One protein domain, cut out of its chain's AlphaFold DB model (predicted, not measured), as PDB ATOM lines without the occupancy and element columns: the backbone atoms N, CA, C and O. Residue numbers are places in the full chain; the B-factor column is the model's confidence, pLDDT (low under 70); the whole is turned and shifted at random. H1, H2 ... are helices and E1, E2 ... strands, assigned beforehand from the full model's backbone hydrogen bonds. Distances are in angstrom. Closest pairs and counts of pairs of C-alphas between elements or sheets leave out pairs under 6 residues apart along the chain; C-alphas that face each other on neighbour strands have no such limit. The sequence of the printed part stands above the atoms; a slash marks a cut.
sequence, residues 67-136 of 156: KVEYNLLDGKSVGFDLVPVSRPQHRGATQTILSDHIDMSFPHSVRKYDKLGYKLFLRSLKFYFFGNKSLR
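This is residues 67 to 136 of the 156 residues of an uncharacterized protein of Planctomycetes bacterium RBG_13_44_8b (UniProt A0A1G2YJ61). A small, strongly twisted sheet of three strands has the long helix H2 beside its edge strand E2, so that strands and helix stand side by side in one row, while the short helix H1 packs on the sheet and on the first part of H2. The loop of residues 85 to 94 lies at one end of the longest axis and the last residues, 131 to 136, at the other. The printed part has 70 residues, with three named strands and then two named helices, E1 E2 E3 H1 H2; the sheet's order is E2, E1, E3, antiparallel throughout, and the class is mixed, helices and strands. The whole is compact, with a radius of gyration of the C-alphas of 11.9 A and spans of 35 by 27 by 18 A.

Start at the inner strand E1, residues 67 to 73, and turn through a tight link into E2, residues 76 to 84, its antiparallel neighbour at 151 degrees. The two form a hairpin, where you will find N 69 and O 81 2.8 A apart, within hydrogen-bond range. E2 bends by 54 degrees at residue 79. E3, residues 95 to 99, is antiparallel to E1 at 154 degrees, with N 70 and O 97 at 2.8 A; E2 and E3 are apart. H1, residues 106 to 110, is on the sheet at a height over the sheet of 8.5 A and lies only just over E1, with 3 of its 5 C-alphas falling there. Its closest C-alphas to E2 are those of Pro 107 and Ser 77, 5.5 A apart. H2, residues 115 to 130, is on the sheet but at the sheet's level; its closest C-alphas to E2 are those of Phe 121 and Gly 79, 4.0 A apart. E1 and H2 are near each other, with 5 pairs of C-alphas within 10 A. H1 and H2 only just touch, with 3 pairs of C-alphas within 8 A, the closest Pro 107 and Gly 117 at 6.0 A; H2 does so with residues 117 to 121 alone. In H1 and H2 every O i to N i+4 pair is within hydrogen-bond range.

Find C-alpha 67 at (41.743, 38.297, -9.991); from there E1 runs 19.4 A to C-alpha 73. E2 covers 23.4 A and E3 13.7 A. After H1, find C-alpha 115 at (57.566, 30.694, -26.724); H2 runs 21.6 A from it to C-alpha 130 at (37.053, 37.304, -27.533).

The C-alphas farthest apart are those of Pro 88 and Arg 136, 34.7 A. The printed part has no cut and no long link. Mean pLDDT of the printed part is 90.7; look for values under 70 at residues 90 to 93.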
ATOM      1  N   LYS A  67      40.296  38.072  -9.863       92.94
ATOM      2  CA  LYS A  67      41.743  38.297  -9.991       92.94
ATOM      3  C   LYS A  67      42.322  37.407 -11.085       92.94
ATOM      4  O   LYS A  67      41.728  36.387 -11.441       92.94
ATOM      5  N   VAL A  68      43.483  37.788 -11.604       94.94
ATOM      6  CA  VAL A  68      44.293  36.935 -12.475       94.94
ATOM      7  C   VAL A  68      45.086  35.973 -11.605       94.94
ATOM      8  O   VAL A  68      45.771  36.407 -10.685       94.94
ATOM      9  N   GLU A  69      45.014  34.685 -11.911       94.81
ATOM     10  CA  GLU A  69      45.876  33.643 -11.360       94.81
ATOM     11  C   GLU A  69      46.832  33.183 -12.466       94.81
ATOM     12  O   GLU A  69      46.437  32.462 -13.384       94.81
ATOM     13  N   TYR A  70      48.087  33.636 -12.415       95.06
ATOM     14  CA  TYR A  70      49.138  33.148 -13.303       95.06
ATOM     15  C   TYR A  70      49.623  31.788 -12.834       95.06
ATOM     16  O   TYR A  70      50.030  31.634 -11.682       95.06
ATOM     17  N   ASN A  71      49.641  30.823 -13.747       92.69
ATOM     18  CA  ASN A  71      50.037  29.457 -13.455       92.69
ATOM     19  C   ASN A  71      51.485  29.219 -13.901       92.69
ATOM     20  O   ASN A  71      51.840  29.496 -15.055       92.69
ATOM     21  N   LEU A  72      52.303  28.670 -13.004       91.38
ATOM     22  CA  LEU A  72      53.702  28.329 -13.251       91.38
ATOM     23  C   LEU A  72      53.957  26.831 -13.064       91.38
ATOM     24  O   LEU A  72      53.596  26.248 -12.041       91.38
ATOM     25  N   LEU A  73      54.648  26.228 -14.033       88.25
ATOM     26  CA  LEU A  73      55.134  24.849 -13.970       88.25
ATOM     27  C   LEU A  73      56.616  24.824 -14.358       88.25
ATOM     28  O   LEU A  73      56.973  25.289 -15.440       88.25
ATOM     29  N   ASP A  74      57.473  24.316 -13.471       87.44
ATOM     30  CA  ASP A  74      58.931  24.234 -13.661       87.44
ATOM     31  C   ASP A  74      59.572  25.558 -14.129       87.44
ATOM     32  O   ASP A  74      60.390  25.595 -15.054       87.44
ATOM     33  N   GLY A  75      59.151  26.674 -13.521       84.75
ATOM     34  CA  GLY A  75      59.653  28.015 -13.848       84.75
ATOM     35  C   GLY A  75      59.237  28.532 -15.231       84.75
ATOM     36  O   GLY A  75      59.919  29.385 -15.793       84.75
ATOM     37  N   LYS A  76      58.156  28.003 -15.815       88.31
ATOM     38  CA  LYS A  76      57.572  28.469 -17.083       88.31
ATOM     39  C   LYS A  76      56.128  28.894 -16.888       88.31
ATOM     40  O   LYS A  76      55.402  28.274 -16.108       88.31
ATOM     41  N   SER A  77      55.693  29.896 -17.648       91.31
ATOM     42  CA  SER A  77      54.277  30.263 -17.680       91.31
ATOM     43  C   SER A  77      53.480  29.177 -18.397       91.31
ATOM     44  O   SER A  77      53.855  28.732 -19.481       91.31
ATOM     45  N   VAL A  78      52.352  28.764 -17.824       93.75
ATOM     46  CA  VAL A  78      51.394  27.866 -18.492       93.75
ATOM     47  C   VAL A  78      50.052  28.548 -18.767       93.75
ATOM     48  O   VAL A  78      49.030  27.894 -18.973       93.75
ATOM     49  N   GLY A  79      50.084  29.881 -18.854       94.06
ATOM     50  CA  GLY A  79      48.923  30.743 -19.030       94.06
ATOM     51  C   GLY A  79      48.376  31.250 -17.698       94.06
ATOM     52  O   GLY A  79      49.073  31.268 -16.684       94.06
ATOM     53  N   PHE A  80      47.125  31.688 -17.725       96.00
ATOM     54  CA  PHE A  80      46.440  32.223 -16.555       96.00
ATOM     55  C   PHE A  80      44.952  31.901 -16.596       96.00
ATOM     56  O   PHE A  80      44.398  31.647 -17.674       96.00
ATOM     57  N   ASP A  81      44.328  31.989 -15.428       94.50
ATOM     58  CA  ASP A  81      42.885  31.928 -15.243       94.50
ATOM     59  C   ASP A  81      42.378  33.194 -14.542       94.50
ATOM     60  O   ASP A  81      43.118  33.880 -13.840       94.50
ATOM     61  N   LEU A  82      41.100  33.515 -14.737       93.38
ATOM     62  CA  LEU A  82      40.399  34.526 -13.947       93.38
ATOM     63  C   LEU A  82      39.601  33.825 -12.854       93.38
ATOM     64  O   LEU A  82      38.665  33.077 -13.150       93.38
ATOM     65  N   VAL A  83      39.965  34.072 -11.601       91.38
ATOM     66  CA  VAL A  83      39.415  33.371 -10.437       91.38
ATOM     67  C   VAL A  83      38.679  34.344  -9.519       91.38
ATOM     68  O   VAL A  83      39.085  35.504  -9.420       91.38
ATOM     69  N   PRO A  84      37.606  33.910  -8.838       90.44
ATOM     70  CA  PRO A  84      36.982  34.699  -7.786       90.44
ATOM     71  C   PRO A  84      37.978  35.148  -6.720       90.44
ATOM     72  O   PRO A  84      38.813  34.354  -6.289       90.44
ATOM     73  N   VAL A  85      37.837  36.381  -6.227       87.44
ATOM     74  CA  VAL A  85      38.617  36.872  -5.072       87.44
ATOM     75  C   VAL A  85      38.374  36.011  -3.826       87.44
ATOM     76  O   VAL A  85      39.270  35.846  -3.005       87.44
ATOM     77  N   SER A  86      37.173  35.445  -3.695       86.38
ATOM     78  CA  SER A  86      36.780  34.573  -2.586       86.38
ATOM     79  C   SER A  86      37.450  33.194  -2.619       86.38
ATOM     80  O   SER A  86      37.443  32.485  -1.609       86.38
ATOM     81  N   ARG A  87      38.017  32.786  -3.765       83.19
ATOM     82  CA  ARG A  87      38.609  31.459  -3.928       83.19
ATOM     83  C   ARG A  87      39.843  31.347  -3.021       83.19
ATOM     84  O   ARG A  87      40.756  32.162  -3.147       83.19
ATOM     85  N   PRO A  88      39.922  30.327  -2.147       77.31
ATOM     86  CA  PRO A  88      41.136  30.066  -1.387       77.31
ATOM     87  C   PRO A  88      42.326  29.881  -2.328       77.31
ATOM     88  O   PRO A  88      42.177  29.289  -3.400       77.31
ATOM     89  N   GLN A  89      43.503  30.348  -1.909       70.19
ATOM     90  CA  GLN A  89      44.725  30.201  -2.696       70.19
ATOM     91  C   GLN A  89      44.937  28.736  -3.097       70.19
ATOM     92  O   GLN A  89      44.784  27.826  -2.271       70.19
ATOM     93  N   HIS A  90      45.263  28.516  -4.374       69.19
ATOM     94  CA  HIS A  90      45.456  27.183  -4.930       69.19
ATOM     95  C   HIS A  90      46.444  26.361  -4.086       69.19
ATOM     96  O   HIS A  90      47.567  26.790  -3.824       69.19
ATOM     97  N   ARG A  91      46.024  25.159  -3.671       57.34
ATOM     98  CA  ARG A  91      46.881  24.152  -3.031       57.34
ATOM     99  C   ARG A  91      47.101  23.010  -4.019       57.34
ATOM    100  O   ARG A  91      46.243  22.143  -4.161       57.34
ATOM    101  N   GLY A  92      48.234  23.032  -4.708       68.25
ATOM    102  CA  GLY A  92      48.641  22.024  -5.685       68.25
ATOM    103  C   GLY A  92      50.132  22.141  -5.998       68.25
ATOM    104  O   GLY A  92      50.825  22.965  -5.409       68.25
ATOM    105  N   ALA A  93      50.632  21.306  -6.910       66.50
ATOM    106  CA  ALA A  93      52.040  21.343  -7.322       66.50
ATOM    107  C   ALA A  93      52.390  22.584  -8.174       66.50
ATOM    108  O   ALA A  93      53.556  22.961  -8.262       66.50
ATOM    109  N   THR A  94      51.389  23.216  -8.792       74.38
ATOM    110  CA  THR A  94      51.537  24.432  -9.602       74.38
ATOM    111  C   THR A  94      51.706  25.646  -8.692       74.38
ATOM    112  O   THR A  94      50.865  25.898  -7.829       74.38
ATOM    113  N   GLN A  95      52.766  26.426  -8.907       80.69
ATOM    114  CA  GLN A  95      52.918  27.719  -8.239       80.69
ATOM    115  C   GLN A  95      51.985  28.737  -8.900       80.69
ATOM    116  O   GLN A  95      51.919  28.800 -10.131       80.69
ATOM    117  N   THR A  96      51.279  29.535  -8.097       85.44
ATOM    118  CA  THR A  96      50.379  30.572  -8.607       85.44
ATOM    119  C   THR A  96      50.760  31.962  -8.115       85.44
ATOM    120  O   THR A  96      51.158  32.144  -6.963       85.44
ATOM    121  N   ILE A  97      50.646  32.951  -9.004       87.69
ATOM    122  CA  ILE A  97      50.844  34.375  -8.701       87.69
ATOM    123  C   ILE A  97      49.532  35.100  -8.989       87.69
ATOM    124  O   ILE A  97      48.965  34.946 -10.070       87.69
ATOM    125  N   LEU A  98      49.052  35.882  -8.022       91.88
ATOM    126  CA  LEU A  98      47.816  36.650  -8.156       91.88
ATOM    127  C   LEU A  98      48.104  38.092  -8.590       91.88
ATOM    128  O   LEU A  98      49.046  38.706  -8.094       91.88
ATOM    129  N   SER A  99      47.266  38.640  -9.469       93.25
ATOM    130  CA  SER A  99      47.291  40.051  -9.876       93.25
ATOM    131  C   SER A  99      45.876  40.609 -10.040       93.25
ATOM    132  O   SER A  99      44.939  39.873 -10.356       93.25
ATOM    133  N   ASP A 100      45.726  41.918  -9.850       93.12
ATOM    134  CA  ASP A 100      44.464  42.642 -10.062       93.12
ATOM    135  C   ASP A 100      44.274  43.102 -11.519       93.12
ATOM    136  O   ASP A 100      43.201  43.575 -11.887       93.12
ATOM    137  N   HIS A 101      45.287  42.904 -12.365       95.56
ATOM    138  CA  HIS A 101      45.255  43.175 -13.801       95.56
ATOM    139  C   HIS A 101      46.046  42.113 -14.573       95.56
ATOM    140  O   HIS A 101      46.915  41.419 -14.029       95.56
ATOM    141  N   ILE A 102      45.739  41.983 -15.859       97.69
ATOM    142  CA  ILE A 102      46.472  41.119 -16.776       97.69
ATOM    143  C   ILE A 102      47.698  41.888 -17.291       97.69
ATOM    144  O   ILE A 102      47.592  43.005 -17.791       97.69
ATOM    145  N   ASP A 103      48.862  41.263 -17.186       97.44
ATOM    146  CA  ASP A 103      50.158  41.800 -17.573       97.44
ATOM    147  C   ASP A 103      50.773  40.867 -18.619       97.44
ATOM    148  O   ASP A 103      51.176  39.735 -18.332       97.44
ATOM    149  N   MET A 104      50.819  41.332 -19.866       97.69
ATOM    150  CA  MET A 104      51.402  40.577 -20.971       97.69
ATOM    151  C   MET A 104      52.913  40.397 -20.833       97.69
ATOM    152  O   MET A 104      53.442  39.518 -21.505       97.69
ATOM    153  N   SER A 105      53.610  41.175 -20.002       96.94
ATOM    154  CA  SER A 105      55.047  41.016 -19.761       96.94
ATOM    155  C   SER A 105      55.364  39.820 -18.860       96.94
ATOM    156  O   SER A 105      56.499  39.343 -18.849       96.94
ATOM    157  N   PHE A 106      54.361  39.268 -18.164       96.31
ATOM    158  CA  PHE A 106      54.548  38.213 -17.170       96.31
ATOM    159  C   PHE A 106      55.340  36.992 -17.681       96.31
ATOM    160  O   PHE A 106      56.286  36.574 -17.014       96.31
ATOM    161  N   PRO A 107      55.057  36.400 -18.862       96.31
ATOM    162  CA  PRO A 107      55.880  35.292 -19.343       96.31
ATOM    163  C   PRO A 107      57.345  35.691 -19.591       96.31
ATOM    164  O   PRO A 107      58.234  34.878 -19.349       96.31
ATOM    165  N   HIS A 108      57.607  36.933 -20.023       95.69
ATOM    166  CA  HIS A 108      58.969  37.443 -20.230       95.69
ATOM    167  C   HIS A 108      59.722  37.642 -18.910       95.69
ATOM    168  O   HIS A 108      60.900  37.291 -18.831       95.69
ATOM    169  N   SER A 109      59.044  38.144 -17.870       93.62
ATOM    170  CA  SER A 109      59.636  38.353 -16.541       93.62
ATOM    171  C   SER A 109      59.950  37.038 -15.822       93.62
ATOM    172  O   SER A 109      60.940  36.949 -15.099       93.62
ATOM    173  N   VAL A 110      59.156  35.992 -16.074       92.75
ATOM    174  CA  VAL A 110      59.418  34.625 -15.596       92.75
ATOM    175  C   VAL A 110      60.593  33.997 -16.342       92.75
ATOM    176  O   VAL A 110      61.496  33.432 -15.726       92.75
ATOM    177  N   ARG A 111      60.581  34.056 -17.680       91.44
ATOM    178  CA  ARG A 111      61.622  33.458 -18.520       91.44
ATOM    179  C   ARG A 111      61.669  34.106 -19.903       91.44
ATOM    180  O   ARG A 111      60.779  33.911 -20.729       91.44
ATOM    181  N   LYS A 112      62.801  34.746 -20.215       89.44
ATOM    182  CA  LYS A 112      63.091  35.252 -21.567       89.44
ATOM    183  C   LYS A 112      62.967  34.135 -22.612       89.44
ATOM    184  O   LYS A 112      63.439  33.015 -22.388       89.44
ATOM    185  N   TYR A 113      62.367  34.445 -23.761       87.62
ATOM    186  CA  TYR A 113      62.177  33.512 -24.877       87.62
ATOM    187  C   TYR A 113      61.265  32.304 -24.586       87.62
ATOM    188  O   TYR A 113      61.363  31.272 -25.266       87.62
ATOM    189  N   ASP A 114      60.332  32.408 -23.631       87.62
ATOM    190  CA  ASP A 114      59.323  31.371 -23.368       87.62
ATOM    191  C   ASP A 114      58.199  31.359 -24.423       87.62
ATOM    192  O   ASP A 114      57.070  31.815 -24.219       87.62
ATOM    193  N   LYS A 115      58.510  30.798 -25.596       90.38
ATOM    194  CA  LYS A 115      57.566  30.694 -26.724       90.38
ATOM    195  C   LYS A 115      56.300  29.911 -26.374       90.38
ATOM    196  O   LYS A 115      55.221  30.235 -26.874       90.38
ATOM    197  N   LEU A 116      56.426  28.853 -25.569       93.25
ATOM    198  CA  LEU A 116      55.274  28.045 -25.174       93.25
ATOM    199  C   LEU A 116      54.428  28.792 -24.143       93.25
ATOM    200  O   LEU A 116      53.206  28.830 -24.300       93.25
ATOM    201  N   GLY A 117      55.062  29.435 -23.161       94.75
ATOM    202  CA  GLY A 117      54.377  30.252 -22.168       94.75
ATOM    203  C   GLY A 117      53.579  31.375 -22.807       94.75
ATOM    204  O   GLY A 117      52.381  31.489 -22.558       94.75
ATOM    205  N   TYR A 118      54.161  32.104 -23.760       95.88
ATOM    206  CA  TYR A 118      53.423  33.123 -24.506       95.88
ATOM    207  C   TYR A 118      52.287  32.570 -25.365       95.88
ATOM    208  O   TYR A 118      51.218  33.178 -25.447       95.88
ATOM    209  N   LYS A 119      52.463  31.395 -25.978       95.81
ATOM    210  CA  LYS A 119      51.377  30.732 -26.712       95.81
ATOM    211  C   LYS A 119      50.199  30.405 -25.788       95.81
ATOM    212  O   LYS A 119      49.050  30.603 -26.182       95.81
ATOM    213  N   LEU A 120      50.469  29.900 -24.584       96.94
ATOM    214  CA  LEU A 120      49.442  29.568 -23.595       96.94
ATOM    215  C   LEU A 120      48.804  30.826 -22.997       96.94
ATOM    216  O   LEU A 120      47.580  30.887 -22.903       96.94
ATOM    217  N   PHE A 121      49.602  31.853 -22.706       97.62
ATOM    218  CA  PHE A 121      49.133  33.158 -22.248       97.62
ATOM    219  C   PHE A 121      48.161  33.790 -23.249       97.62
ATOM    220  O   PHE A 121      47.028  34.110 -22.900       97.62
ATOM    221  N   LEU A 122      48.558  33.907 -24.523       97.88
ATOM    222  CA  LEU A 122      47.696  34.475 -25.561       97.88
ATOM    223  C   LEU A 122      46.436  33.631 -25.775       97.88
ATOM    224  O   LEU A 122      45.392  34.169 -26.135       97.88
ATOM    225  N   ARG A 123      46.498  32.315 -25.538       97.62
ATOM    226  CA  ARG A 123      45.317  31.444 -25.572       97.62
ATOM    227  C   ARG A 123      44.324  31.802 -24.459       97.62
ATOM    228  O   ARG A 123      43.130  31.882 -24.749       97.62
ATOM    229  N   SER A 124      44.796  32.029 -23.231       97.50
ATOM    230  CA  SER A 124      43.962  32.502 -22.112       97.50
ATOM    231  C   SER A 124      43.399  33.893 -22.391       97.50
ATOM    232  O   SER A 124      42.187  34.079 -22.334       97.50
ATOM    233  N   LEU A 125      44.240  34.842 -22.811       97.44
ATOM    234  CA  LEU A 125      43.810  36.202 -23.143       97.44
ATOM    235  C   LEU A 125      42.697  36.199 -24.198       97.44
ATOM    236  O   LEU A 125      41.659  36.833 -24.023       97.44
ATOM    237  N   LYS A 126      42.865  35.408 -25.265       97.44
ATOM    238  CA  LYS A 126      41.862  35.325 -26.328       97.44
ATOM    239  C   LYS A 126      40.534  34.732 -25.877       97.44
ATOM    240  O   LYS A 126      39.480  35.137 -26.361       97.44
ATOM    241  N   PHE A 127      40.584  33.756 -24.974       96.31
ATOM    242  CA  PHE A 127      39.382  33.178 -24.391       96.31
ATOM    243  C   PHE A 127      38.574  34.228 -23.633       96.31
ATOM    244  O   PHE A 127      37.376  34.344 -23.868       96.31
ATOM    245  N   TYR A 128      39.230  35.001 -22.767       95.12
ATOM    246  CA  TYR A 128      38.538  35.939 -21.888       95.12
ATOM    247  C   TYR A 128      38.022  37.187 -22.604       95.12
ATOM    248  O   TYR A 128      36.935  37.647 -22.276       95.12
ATOM    249  N   PHE A 129      38.746  37.701 -23.602       95.12
ATOM    250  CA  PHE A 129      38.346  38.926 -24.306       95.12
ATOM    251  C   PHE A 129      37.537  38.701 -25.579       95.12
ATOM    252  O   PHE A 129      36.744  39.556 -25.957       95.12
ATOM    253  N   PHE A 130      37.713  37.560 -26.248       94.50
ATOM    254  CA  PHE A 130      37.053  37.304 -27.533       94.50
ATOM    255  C   PHE A 130      36.229  36.013 -27.551       94.50
ATOM    256  O   PHE A 130      35.742  35.607 -28.606       94.50
ATOM    257  N   GLY A 131      36.120  35.308 -26.421       94.75
ATOM    258  CA  GLY A 131      35.372  34.052 -26.311       94.75
ATOM    259  C   GLY A 131      35.978  32.872 -27.081       94.75
ATOM    260  O   GLY A 131      35.412  31.781 -27.073       94.75
ATOM    261  N   ASN A 132      37.122  33.046 -27.758       95.06
ATOM    262  CA  ASN A 132      37.690  32.033 -28.647       95.06
ATOM    263  C   ASN A 132      39.221  31.963 -28.554       95.06
ATOM    264  O   ASN A 132      39.948  32.771 -29.130       95.06
ATOM    265  N   LYS A 133      39.707  30.893 -27.916       95.25
ATOM    266  CA  LYS A 133      41.130  30.538 -27.737       95.25
ATOM    267  C   LYS A 133      41.936  30.498 -29.041       95.25
ATOM    268  O   LYS A 133      43.140  30.756 -29.030       95.25
ATOM    269  N   SER A 134      41.281  30.172 -30.152       94.06
ATOM    270  CA  SER A 134      41.887  29.982 -31.471       94.06
ATOM    271  C   SER A 134      41.595  31.137 -32.428       94.06
ATOM    272  O   SER A 134      41.879  31.018 -33.620       94.06
ATOM    273  N   LEU A 135      41.048  32.259 -31.939       95.50
ATOM    274  CA  LEU A 135      40.738  33.405 -32.787       95.50
ATOM    275  C   LEU A 135      41.983  33.866 -33.556       95.50
ATOM    276  O   LEU A 135      43.062  34.106 -32.987       95.50
ATOM    277  N   ARG A 136      41.812  34.014 -34.873       95.50
ATOM    278  CA  ARG A 136      42.805  34.650 -35.734       95.50
ATOM    279  C   ARG A 136      42.836  36.146 -35.426       95.50
ATOM    280  O   ARG A 136      41.871  36.869 -35.667       95.50
TER     281      ARG A 136